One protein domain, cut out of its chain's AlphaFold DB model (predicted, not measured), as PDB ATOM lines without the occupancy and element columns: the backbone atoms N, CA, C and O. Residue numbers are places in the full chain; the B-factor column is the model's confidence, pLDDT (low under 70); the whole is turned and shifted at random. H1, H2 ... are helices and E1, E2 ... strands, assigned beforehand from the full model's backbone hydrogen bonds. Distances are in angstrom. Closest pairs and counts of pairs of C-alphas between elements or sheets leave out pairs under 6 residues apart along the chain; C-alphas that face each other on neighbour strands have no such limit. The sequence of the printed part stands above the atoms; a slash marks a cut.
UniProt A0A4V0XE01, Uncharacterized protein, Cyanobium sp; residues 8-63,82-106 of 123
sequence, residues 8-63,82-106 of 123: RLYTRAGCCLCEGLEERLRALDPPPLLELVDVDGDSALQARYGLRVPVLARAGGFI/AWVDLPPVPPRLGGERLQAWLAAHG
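This is residues 8 to 63 and 82 to 106 of the 123 residues of an uncharacterized protein of Cyanobium sp (UniProt A0A4V0XE01). A small, strongly twisted sheet of four strands has one helix, H1, running along one face over E1, while H2 only grazes the sheet and H3 lies off it. E3 is staggered, pairing first with E1 and farther on with E4. The printed part has 81 residues, with three named helices and four named strands in the order E1 H1 E2 H2 E3 E4 H3 along the chain; the sheet, E2 E1 E3 E4, is mixed, and the class is mixed, helices and strands. It is compact, with a radius of gyration of the C-alphas of 12.3 A, and spans 34 by 32 by 18 A.

Start at E1, residues 8 to 11, parallel to edge strand E2, residues 34 to 38: N 9 and O 35 are 2.8 A apart. E3, residues 55 to 60, is antiparallel to E1, with N 10 and O 55 at 2.8 A, and to edge strand E4, residues 82 to 85, with N 60 and O 82 at 2.8 A. H1, residues 16 to 26, is on the sheet at a height of 9.5 A, making two layers, a helix on one face of a sheet; the closest C-alphas of E1 and H1, Thr 11 and Cys 18, are 5.6 A apart. E1, H1 and E2 form a strand-helix-strand unit, parallel neighbours with a helix between, its crossover right-handed. H2, residues 43 to 49, grazes the sheet with residues 45 to 49. H3, residues 95 to 104, and H1 only just touch, only at their ends, with 3 pairs of C-alphas within 8 A, the closest Arg 24 and Gly 95 at 6.8 A; they are about perpendicular, 84 degrees. In H1, H2 and H3 every O i to N i+4 pair is within hydrogen-bond range.

Find C-alpha 8 at (-9.507, -29.438, 13.455), where E1 begins. H1 runs 15.3 A, E2 13.0 A and E3 15.5 A; H3 runs 14.5 A to C-alpha 104 at (-24.122, -33.466, 20.531).

Residues 64 to 81 are not printed; C-alphas 63 and 82 are 12.7 A apart. Of the links printed whole, none is long. Residues 60 to 63 have pLDDT under 70.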
ATOM      1  N   ARG A   8     -10.259 -30.375  14.279       91.00
ATOM      2  CA  ARG A   8      -9.507 -29.438  13.455       91.00
ATOM      3  C   ARG A   8     -10.256 -28.119  13.393       91.00
ATOM      4  O   ARG A   8     -11.434 -28.096  13.046       91.00
ATOM      5  N   LEU A   9      -9.594 -27.034  13.755       92.88
ATOM      6  CA  LEU A   9     -10.119 -25.682  13.669       92.88
ATOM      7  C   LEU A   9      -9.462 -24.979  12.485       92.88
ATOM      8  O   LEU A   9      -8.271 -24.670  12.503       92.88
ATOM      9  N   TYR A  10     -10.265 -24.720  11.461       92.44
ATOM     10  CA  TYR A  10      -9.906 -23.828  10.374       92.44
ATOM     11  C   TYR A  10      -9.989 -22.394  10.883       92.44
ATOM     12  O   TYR A  10     -11.068 -21.897  11.226       92.44
ATOM     13  N   THR A  11      -8.827 -21.762  10.951       92.44
ATOM     14  CA  THR A  11      -8.609 -20.430  11.503       92.44
ATOM     15  C   THR A  11      -7.948 -19.540  10.457       92.44
ATOM     16  O   THR A  11      -7.530 -20.006   9.397       92.44
ATOM     17  N   ARG A  12      -7.881 -18.246  10.751       92.69
ATOM     18  CA  ARG A  12      -7.074 -17.290  10.002       92.69
ATOM     19  C   ARG A  12      -6.392 -16.318  10.950       92.69
ATOM     20  O   ARG A  12      -6.962 -15.966  11.988       92.69
ATOM     21  N   ALA A  13      -5.219 -15.835  10.564       88.06
ATOM     22  CA  ALA A  13      -4.524 -14.797  11.315       88.06
ATOM     23  C   ALA A  13      -5.370 -13.511  11.440       88.06
ATOM     24  O   ALA A  13      -6.004 -13.065  10.483       88.06
ATOM     25  N   GLY A  14      -5.366 -12.901  12.632       86.62
ATOM     26  CA  GLY A  14      -6.034 -11.620  12.896       86.62
ATOM     27  C   GLY A  14      -7.556 -11.690  13.064       86.62
ATOM     28  O   GLY A  14      -8.232 -10.676  12.891       86.62
ATOM     29  N   CYS A  15      -8.119 -12.864  13.375       87.88
ATOM     30  CA  CYS A  15      -9.553 -13.025  13.616       87.88
ATOM     31  C   CYS A  15      -9.867 -13.320  15.091       87.88
ATOM     32  O   CYS A  15      -9.776 -14.468  15.531       87.88
ATOM     33  N   CYS A  16     -10.393 -12.319  15.806       87.81
ATOM     34  CA  CYS A  16     -10.744 -12.436  17.227       87.81
ATOM     35  C   CYS A  16     -11.760 -13.558  17.520       87.81
ATOM     36  O   CYS A  16     -11.792 -14.119  18.614       87.81
ATOM     37  N   LEU A  17     -12.625 -13.893  16.552       87.94
ATOM     38  CA  LEU A  17     -13.585 -14.993  16.695       87.94
ATOM     39  C   LEU A  17     -12.897 -16.362  16.692       87.94
ATOM     40  O   LEU A  17     -13.342 -17.262  17.407       87.94
ATOM     41  N   CYS A  18     -11.840 -16.514  15.890       90.19
ATOM     42  CA  CYS A  18     -11.073 -17.750  15.814       90.19
ATOM     43  C   CYS A  18     -10.239 -17.940  17.082       90.19
ATOM     44  O   CYS A  18     -10.314 -19.007  17.687       90.19
ATOM     45  N   GLU A  19      -9.542 -16.887  17.518       90.81
ATOM     46  CA  GLU A  19      -8.753 -16.877  18.758       90.81
ATOM     47  C   GLU A  19      -9.632 -17.221  19.965       90.81
ATOM     48  O   GLU A  19      -9.368 -18.187  20.676       90.81
ATOM     49  N   GLY A  20     -10.772 -16.539  20.116       90.56
ATOM     50  CA  GLY A  20     -11.672 -16.818  21.228       90.56
ATOM     51  C   GLY A  20     -12.243 -18.241  21.204       90.56
ATOM     52  O   GLY A  20     -12.471 -18.828  22.261       90.56
ATOM     53  N   LEU A  21     -12.511 -18.821  20.025       90.25
ATOM     54  CA  LEU A  21     -12.970 -20.212  19.943       90.25
ATOM     55  C   LEU A  21     -11.858 -21.190  20.332       90.25
ATOM     56  O   LEU A  21     -12.125 -22.130  21.079       90.25
ATOM     57  N   GLU A  22     -10.637 -20.964  19.853       91.94
ATOM     58  CA  GLU A  22      -9.466 -21.756  20.216       91.94
ATOM     59  C   GLU A  22      -9.230 -21.744  21.730       91.94
ATOM     60  O   GLU A  22      -9.119 -22.809  22.338       91.94
ATOM     61  N   GLU A  23      -9.213 -20.563  22.350       91.38
ATOM     62  CA  GLU A  23      -9.040 -20.412  23.796       91.38
ATOM     63  C   GLU A  23     -10.108 -21.190  24.569       91.38
ATOM     64  O   GLU A  23      -9.793 -21.950  25.485       91.38
ATOM     65  N   ARG A  24     -11.379 -21.076  24.159       89.56
ATOM     66  CA  ARG A  24     -12.486 -21.798  24.803       89.56
ATOM     67  C   ARG A  24     -12.387 -23.311  24.635       89.56
ATOM     68  O   ARG A  24     -12.768 -24.026  25.555       89.56
ATOM     69  N   LEU A  25     -11.897 -23.797  23.494       89.88
ATOM     70  CA  LEU A  25     -11.659 -25.223  23.266       89.88
ATOM     71  C   LEU A  25     -10.513 -25.739  24.138       89.88
ATOM     72  O   LEU A  25     -10.646 -26.798  24.743       89.88
ATOM     73  N   ARG A  26      -9.413 -24.986  24.242       89.25
ATOM     74  CA  ARG A  26      -8.265 -25.334  25.095       89.25
ATOM     75  C   ARG A  26      -8.594 -25.280  26.588       89.25
ATOM     76  O   ARG A  26      -7.965 -25.994  27.359       89.25
ATOM     77  N   ALA A  27      -9.560 -24.454  26.982       88.56
ATOM     78  CA  ALA A  27     -10.027 -24.330  28.361       88.56
ATOM     79  C   ALA A  27     -10.990 -25.451  28.806       88.56
ATOM     80  O   ALA A  27     -11.423 -25.448  29.958       88.56
ATOM     81  N   LEU A  28     -11.368 -26.378  27.918       85.44
ATOM     82  CA  LEU A  28     -12.181 -27.540  28.287       85.44
ATOM     83  C   LEU A  28     -11.371 -28.545  29.112       85.44
ATOM     84  O   LEU A  28     -10.158 -28.657  28.940       85.44
ATOM     85  N   ASP A  29     -12.059 -29.313  29.958       80.25
ATOM     86  CA  ASP A  29     -11.454 -30.369  30.771       80.25
ATOM     87  C   ASP A  29     -12.178 -31.718  30.554       80.25
ATOM     88  O   ASP A  29     -13.367 -31.840  30.872       80.25
ATOM     89  N   PRO A  30     -11.498 -32.740  29.995       79.69
ATOM     90  CA  PRO A  30     -10.155 -32.673  29.413       79.69
ATOM     91  C   PRO A  30     -10.137 -31.880  28.087       79.69
ATOM     92  O   PRO A  30     -11.119 -31.914  27.336       79.69
ATOM     93  N   PRO A  31      -9.013 -31.226  27.739       81.31
ATOM     94  CA  PRO A  31      -8.907 -30.489  26.487       81.31
ATOM     95  C   PRO A  31      -8.974 -31.454  25.291       81.31
ATOM     96  O   PRO A  31      -8.288 -32.486  25.288       81.31
ATOM     97  N   PRO A  32      -9.783 -31.159  24.255       84.44
ATOM     98  CA  PRO A  32      -9.838 -31.981  23.059       84.44
ATOM     99  C   PRO A  32      -8.528 -31.873  22.274       84.44
ATOM    100  O   PRO A  32      -7.837 -30.854  22.302       84.44
ATOM    101  N   LEU A  33      -8.214 -32.918  21.510       86.25
ATOM    102  CA  LEU A  33      -7.070 -32.910  20.605       86.25
ATOM    103  C   LEU A  33      -7.368 -31.972  19.427       86.25
ATOM    104  O   LEU A  33      -8.029 -32.379  18.475       86.25
ATOM    105  N   LEU A  34      -6.927 -30.717  19.529       88.75
ATOM    106  CA  LEU A  34      -7.212 -29.650  18.570       88.75
ATOM    107  C   LEU A  34      -6.029 -29.400  17.627       88.75
ATOM    108  O   LEU A  34      -4.914 -29.140  18.072       88.75
ATOM    109  N   GLU A  35      -6.295 -29.408  16.325       90.38
ATOM    110  CA  GLU A  35      -5.356 -29.042  15.268       90.38
ATOM    111  C   GLU A  35      -5.778 -27.719  14.619       90.38
ATOM    112  O   GLU A  35      -6.904 -27.586  14.143       90.38
ATOM    113  N   LEU A  36      -4.877 -26.740  14.578       90.31
ATOM    114  CA  LEU A  36      -5.125 -25.446  13.945       90.31
ATOM    115  C   LEU A  36      -4.641 -25.481  12.500       90.31
ATOM    116  O   LEU A  36      -3.483 -25.804  12.240       90.31
ATOM    117  N   VAL A  37      -5.521 -25.124  11.570       90.50
ATOM    118  CA  VAL A  37      -5.190 -25.018  10.148       90.50
ATOM    119  C   VAL A  37      -5.486 -23.609   9.683       90.50
ATOM    120  O   VAL A  37      -6.647 -23.194   9.656       90.50
ATOM    121  N   ASP A  38      -4.435 -22.889   9.310       89.69
ATOM    122  CA  ASP A  38      -4.570 -21.580   8.690       89.69
ATOM    123  C   ASP A  38      -5.092 -21.737   7.257       89.69
ATOM    124  O   ASP A  38      -4.504 -22.443   6.435       89.69
ATOM    125  N   VAL A  39      -6.233 -21.112   6.973       88.88
ATOM    126  CA  VAL A  39      -6.849 -21.175   5.641       88.88
ATOM    127  C   VAL A  39      -6.210 -20.202   4.657       88.88
ATOM    128  O   VAL A  39      -6.376 -20.389   3.459       88.88
ATOM    129  N   ASP A  40      -5.508 -19.168   5.130       87.94
ATOM    130  CA  ASP A  40      -4.835 -18.182   4.278       87.94
ATOM    131  C   ASP A  40      -3.552 -18.768   3.642       87.94
ATOM    132  O   ASP A  40      -3.168 -18.365   2.545       87.94
ATOM    133  N   GLY A  41      -2.938 -19.779   4.264       84.00
ATOM    134  CA  GLY A  41      -1.791 -20.524   3.733       84.00
ATOM    135  C   GLY A  41      -2.100 -21.502   2.587       84.00
ATOM    136  O   GLY A  41      -1.169 -21.966   1.929       84.00
ATOM    137  N   ASP A  42      -3.374 -21.810   2.317       84.12
ATOM    138  CA  ASP A  42      -3.791 -22.731   1.251       84.12
ATOM    139  C   ASP A  42      -4.976 -22.161   0.461       84.12
ATOM    140  O   ASP A  42      -6.095 -22.046   0.961       84.12
ATOM    141  N   SER A  43      -4.750 -21.860  -0.818       85.50
ATOM    142  CA  SER A  43      -5.767 -21.285  -1.709       85.50
ATOM    143  C   SER A  43      -7.059 -22.114  -1.827       85.50
ATOM    144  O   SER A  43      -8.141 -21.544  -1.973       85.50
ATOM    145  N   ALA A  44      -6.986 -23.446  -1.724       85.88
ATOM    146  CA  ALA A  44      -8.162 -24.309  -1.785       85.88
ATOM    147  C   ALA A  44      -8.983 -24.224  -0.491       85.88
ATOM    148  O   ALA A  44     -10.219 -24.196  -0.533       85.88
ATOM    149  N   LEU A  45      -8.312 -24.138   0.661       85.88
ATOM    150  CA  LEU A  45      -8.971 -23.908   1.948       85.88
ATOM    151  C   LEU A  45      -9.528 -22.488   2.039       85.88
ATOM    152  O   LEU A  45     -10.663 -22.324   2.484       85.88
ATOM    153  N   GLN A  46      -8.795 -21.485   1.559       87.69
ATOM    154  CA  GLN A  46      -9.253 -20.099   1.498       87.69
ATOM    155  C   GLN A  46     -10.540 -19.977   0.672       87.69
ATOM    156  O   GLN A  46     -11.517 -19.391   1.136       87.69
ATOM    157  N   ALA A  47     -10.592 -20.598  -0.511       88.44
ATOM    158  CA  ALA A  47     -11.776 -20.580  -1.368       88.44
ATOM    159  C   ALA A  47     -12.999 -21.255  -0.715       88.44
ATOM    160  O   ALA A  47     -14.136 -20.840  -0.939       88.44
ATOM    161  N   ARG A  48     -12.778 -22.287   0.108       85.81
ATOM    162  CA  ARG A  48     -13.850 -23.067   0.746       85.81
ATOM    163  C   ARG A  48     -14.313 -22.497   2.089       85.81
ATOM    164  O   ARG A  48     -15.506 -22.542   2.397       85.81
ATOM    165  N   TYR A  49     -13.380 -22.000   2.896       89.31
ATOM    166  CA  TYR A  49     -13.597 -21.627   4.294       89.31
ATOM    167  C   TYR A  49     -13.282 -20.165   4.605       89.31
ATOM    168  O   TYR A  49     -13.703 -19.698   5.658       89.31
ATOM    169  N   GLY A  50     -12.625 -19.410   3.723       85.38
ATOM    170  CA  GLY A  50     -12.168 -18.042   4.003       85.38
ATOM    171  C   GLY A  50     -13.264 -17.070   4.463       85.38
ATOM    172  O   GLY A  50     -12.987 -16.165   5.242       85.38
ATOM    173  N   LEU A  51     -14.521 -17.290   4.054       87.19
ATOM    174  CA  LEU A  51     -15.693 -16.513   4.502       87.19
ATOM    175  C   LEU A  51     -16.507 -17.183   5.622       87.19
ATOM    176  O   LEU A  51     -17.482 -16.612   6.103       87.19
ATOM    177  N   ARG A  52     -16.154 -18.411   6.005       86.81
ATOM    178  CA  ARG A  52     -16.868 -19.226   7.000       86.81
ATOM    179  C   ARG A  52     -16.078 -19.435   8.289       86.81
ATOM    180  O   ARG A  52     -16.665 -19.928   9.247       86.81
ATOM    181  N   VAL A  53     -14.784 -19.109   8.312       88.19
ATOM    182  CA  VAL A  53     -13.970 -19.211   9.529       88.19
ATOM    183  C   VAL A  53     -14.589 -18.390  10.673       88.19
ATOM    184  O   VAL A  53     -15.070 -17.279  10.432       88.19
ATOM    185  N   PRO A  54     -14.583 -18.904  11.915       91.25
ATOM    186  CA  PRO A  54     -14.009 -20.185  12.343       91.25
ATOM    187  C   PRO A  54     -14.867 -21.404  11.958       91.25
ATOM    188  O   PRO A  54     -16.065 -21.444  12.240       91.25
ATOM    189  N   VAL A  55     -14.245 -22.436  11.372       91.62
ATOM    190  CA  VAL A  55     -14.915 -23.720  11.074       91.62
ATOM    191  C   VAL A  55     -14.253 -24.840  11.854       91.62
ATOM    192  O   VAL A  55     -13.046 -25.037  11.764       91.62
ATOM    193  N   LEU A  56     -15.055 -25.602  12.590       91.88
ATOM    194  CA  LEU A  56     -14.595 -26.780  13.308       91.88
ATOM    195  C   LEU A  56     -14.889 -28.030  12.474       91.88
ATOM    196  O   LEU A  56     -15.959 -28.139  11.884       91.88
ATOM    197  N   ALA A  57     -13.968 -28.980  12.437       90.31
ATOM    198  CA  ALA A  57     -14.154 -30.276  11.807       90.31
ATOM    199  C   ALA A  57     -13.755 -31.393  12.770       90.31
ATOM    200  O   ALA A  57     -12.815 -31.247  13.548       90.31
ATOM    201  N   ARG A  58     -14.456 -32.523  12.709       88.69
ATOM    202  CA  ARG A  58     -14.107 -33.730  13.472       88.69
ATOM    203  C   ARG A  58     -13.661 -34.843  12.546       88.69
ATOM    204  O   ARG A  58     -14.168 -34.956  11.429       88.69
ATOM    205  N   ALA A  59     -12.781 -35.708  13.029       84.12
ATOM    206  CA  ALA A  59     -12.451 -36.925  12.307       84.12
ATOM    207  C   ALA A  59     -13.664 -37.874  12.226       84.12
ATOM    208  O   ALA A  59     -14.266 -38.261  13.235       84.12
ATOM    209  N   GLY A  60     -14.036 -38.245  11.001       68.06
ATOM    210  CA  GLY A  60     -15.071 -39.225  10.699       68.06
ATOM    211  C   GLY A  60     -14.559 -40.642  10.923       68.06
ATOM    212  O   GLY A  60     -14.070 -41.282  10.000       68.06
ATOM    213  N   GLY A  61     -14.664 -41.126  12.158       57.03
ATOM    214  CA  GLY A  61     -14.367 -42.513  12.503       57.03
ATOM    215  C   GLY A  61     -13.819 -42.639  13.915       57.03
ATOM    216  O   GLY A  61     -12.659 -42.338  14.168       57.03
ATOM    217  N   PHE A  62     -14.638 -43.128  14.839       52.69
ATOM    218  CA  PHE A  62     -14.131 -43.760  16.053       52.69
ATOM    219  C   PHE A  62     -13.890 -45.225  15.703       52.69
ATOM    220  O   PHE A  62     -14.811 -46.039  15.736       52.69
ATOM    221  N   ILE A  63     -12.662 -45.568  15.316       45.09
ATOM    222  CA  ILE A  63     -12.268 -46.975  15.310       45.09
ATOM    223  C   ILE A  63     -12.083 -47.359  16.779       45.09
ATOM    224  O   ILE A  63     -11.228 -46.800  17.468       45.09
ATOM    225  N   ALA A  82     -12.051 -38.833   6.988       73.00
ATOM    226  CA  ALA A  82     -13.056 -37.960   6.407       73.00
ATOM    227  C   ALA A  82     -13.406 -36.886   7.444       73.00
ATOM    228  O   ALA A  82     -14.131 -37.151   8.401       73.00
ATOM    229  N   TRP A  83     -12.829 -35.693   7.304       81.12
ATOM    230  CA  TRP A  83     -13.151 -34.559   8.158       81.12
ATOM    231  C   TRP A  83     -14.589 -34.139   7.880       81.12
ATOM    232  O   TRP A  83     -14.938 -33.799   6.750       81.12
ATOM    233  N   VAL A  84     -15.418 -34.186   8.915       85.94
ATOM    234  CA  VAL A  84     -16.805 -33.734   8.846       85.94
ATOM    235  C   VAL A  84     -16.852 -32.327   9.411       85.94
ATOM    236  O   VAL A  84     -16.519 -32.137  10.584       85.94
ATOM    237  N   ASP A  85     -17.238 -31.353   8.585       89.00
ATOM    238  CA  ASP A  85     -17.460 -29.991   9.055       89.00
ATOM    239  C   ASP A  85     -18.628 -29.953  10.041       89.00
ATOM    240  O   ASP A  85     -19.706 -30.502   9.809       89.00
ATOM    241  N   LEU A  86     -18.374 -29.339  11.190       88.38
ATOM    242  CA  LEU A  86     -19.396 -29.031  12.165       88.38
ATOM    243  C   LEU A  86     -20.108 -27.731  11.776       88.38
ATOM    244  O   LEU A  86     -19.528 -26.863  11.111       88.38
ATOM    245  N   PRO A  87     -21.358 -27.555  12.235       88.12
ATOM    246  CA  PRO A  87     -22.024 -26.269  12.130       88.12
ATOM    247  C   PRO A  87     -21.212 -25.163  12.830       88.12
ATOM    248  O   PRO A  87     -20.396 -25.447  13.709       88.12
ATOM    249  N   PRO A  88     -21.416 -23.888  12.462       87.12
ATOM    250  CA  PRO A  88     -20.701 -22.777  13.080       87.12
ATOM    251  C   PRO A  88     -20.948 -22.746  14.593       87.12
ATOM    252  O   PRO A  88     -22.093 -22.744  15.053       87.12
ATOM    253  N   VAL A  89     -19.860 -22.717  15.365       85.25
ATOM    254  CA  VAL A  89     -19.928 -22.644  16.826       85.25
ATOM    255  C   VAL A  89     -20.428 -21.252  17.220       85.25
ATOM    256  O   VAL A  89     -19.829 -20.256  16.804       85.25
ATOM    257  N   PRO A  90     -21.491 -21.130  18.035       82.31
ATOM    258  CA  PRO A  90     -21.952 -19.828  18.495       82.31
ATOM    259  C   PRO A  90     -20.840 -19.106  19.277       82.31
ATOM    260  O   PRO A  90     -20.262 -19.695  20.191       82.31
ATOM    261  N   PRO A  91     -20.559 -17.820  19.004       76.44
ATOM    262  CA  PRO A  91     -19.411 -17.120  19.589       76.44
ATOM    263  C   PRO A  91     -19.512 -16.943  21.110       76.44
ATOM    264  O   PRO A  91     -18.503 -16.782  21.785       76.44
ATOM    265  N   ARG A  92     -20.732 -17.000  21.661       81.06
ATOM    266  CA  ARG A  92     -20.996 -16.912  23.106       81.06
ATOM    267  C   ARG A  92     -20.911 -18.260  23.829       81.06
ATOM    268  O   ARG A  92     -21.165 -18.323  25.027       81.06
ATOM    269  N   LEU A  93     -20.640 -19.347  23.112       82.75
ATOM    270  CA  LEU A  93     -20.621 -20.685  23.685       82.75
ATOM    271  C   LEU A  93     -19.244 -20.982  24.296       82.75
ATOM    272  O   LEU A  93     -18.247 -21.027  23.578       82.75
ATOM    273  N   GLY A  94     -19.199 -21.204  25.611       83.12
ATOM    274  CA  GLY A  94     -17.991 -21.563  26.358       83.12
ATOM    275  C   GLY A  94     -18.264 -22.594  27.453       83.12
ATOM    276  O   GLY A  94     -19.422 -22.915  27.733       83.12
ATOM    277  N   GLY A  95     -17.189 -23.122  28.045       83.94
ATOM    278  CA  GLY A  95     -17.240 -24.077  29.158       83.94
ATOM    279  C   GLY A  95     -18.073 -25.328  28.857       83.94
ATOM    280  O   GLY A  95     -18.061 -25.853  27.742       83.94
ATOM    281  N   GLU A  96     -18.860 -25.775  29.835       83.81
ATOM    282  CA  GLU A  96     -19.688 -26.986  29.729       83.81
ATOM    283  C   GLU A  96     -20.692 -26.938  28.572       83.81
ATOM    284  O   GLU A  96     -20.983 -27.958  27.947       83.81
ATOM    285  N   ARG A  97     -21.195 -25.749  28.218       86.12
ATOM    286  CA  ARG A  97     -22.121 -25.588  27.087       86.12
ATOM    287  C   ARG A  97     -21.428 -25.836  25.750       86.12
ATOM    288  O   ARG A  97     -22.046 -26.392  24.843       86.12
ATOM    289  N   LEU A  98     -20.160 -25.440  25.630       88.25
ATOM    290  CA  LEU A  98     -19.335 -25.745  24.461       88.25
ATOM    291  C   LEU A  98     -19.064 -27.247  24.383       88.25
ATOM    292  O   LEU A  98     -19.272 -27.847  23.332       88.25
ATOM    293  N   GLN A  99     -18.704 -27.869  25.503       86.69
ATOM    294  CA  GLN A  99     -18.485 -29.312  25.575       86.69
ATOM    295  C   GLN A  99     -19.740 -30.118  25.210       86.69
ATOM    296  O   GLN A  99     -19.668 -31.040  24.400       86.69
ATOM    297  N   ALA A 100     -20.903 -29.739  25.744       86.31
ATOM    298  CA  ALA A 100     -22.179 -30.376  25.429       86.31
ATOM    299  C   ALA A 100     -22.536 -30.239  23.942       86.31
ATOM    300  O   ALA A 100     -22.987 -31.199  23.319       86.31
ATOM    301  N   TRP A 101     -22.290 -29.068  23.349       89.56
ATOM    302  CA  TRP A 101     -22.493 -28.860  21.919       89.56
ATOM    303  C   TRP A 101     -21.553 -29.737  21.087       89.56
ATOM    304  O   TRP A 101     -22.007 -30.373  20.142       89.56
ATOM    305  N   LEU A 102     -20.276 -29.856  21.457       88.56
ATOM    306  CA  LEU A 102     -19.339 -30.748  20.768       88.56
ATOM    307  C   LEU A 102     -19.788 -32.211  20.873       88.56
ATOM    308  O   LEU A 102     -19.780 -32.932  19.875       88.56
ATOM    309  N   ALA A 103     -20.229 -32.644  22.054       85.75
ATOM    310  CA  ALA A 103     -20.722 -33.999  22.278       85.75
ATOM    311  C   ALA A 103     -21.971 -34.294  21.430       85.75
ATOM    312  O   ALA A 103     -22.039 -35.339  20.785       85.75
ATOM    313  N   ALA A 104     -22.913 -33.347  21.349       85.81
ATOM    314  CA  ALA A 104     -24.122 -33.466  20.531       85.81
ATOM    315  C   ALA A 104     -23.824 -33.644  19.031       85.81
ATOM    316  O   ALA A 104     -24.598 -34.276  18.318       85.81
ATOM    317  N   HIS A 105     -22.683 -33.134  18.562       85.94
ATOM    318  CA  HIS A 105     -22.234 -33.278  17.176       85.94
ATOM    319  C   HIS A 105     -21.195 -34.399  16.984       85.94
ATOM    320  O   HIS A 105     -20.612 -34.533  15.903       85.94
ATOM    321  N   GLY A 106     -20.950 -35.211  18.020       81.12
ATOM    322  CA  GLY A 106     -19.993 -36.319  17.995       81.12
ATOM    323  C   GLY A 106     -18.530 -35.882  17.883       81.12
ATOM    324  O   GLY A 106     -17.692 -36.667  17.443       81.12
TER     325      GLY A 106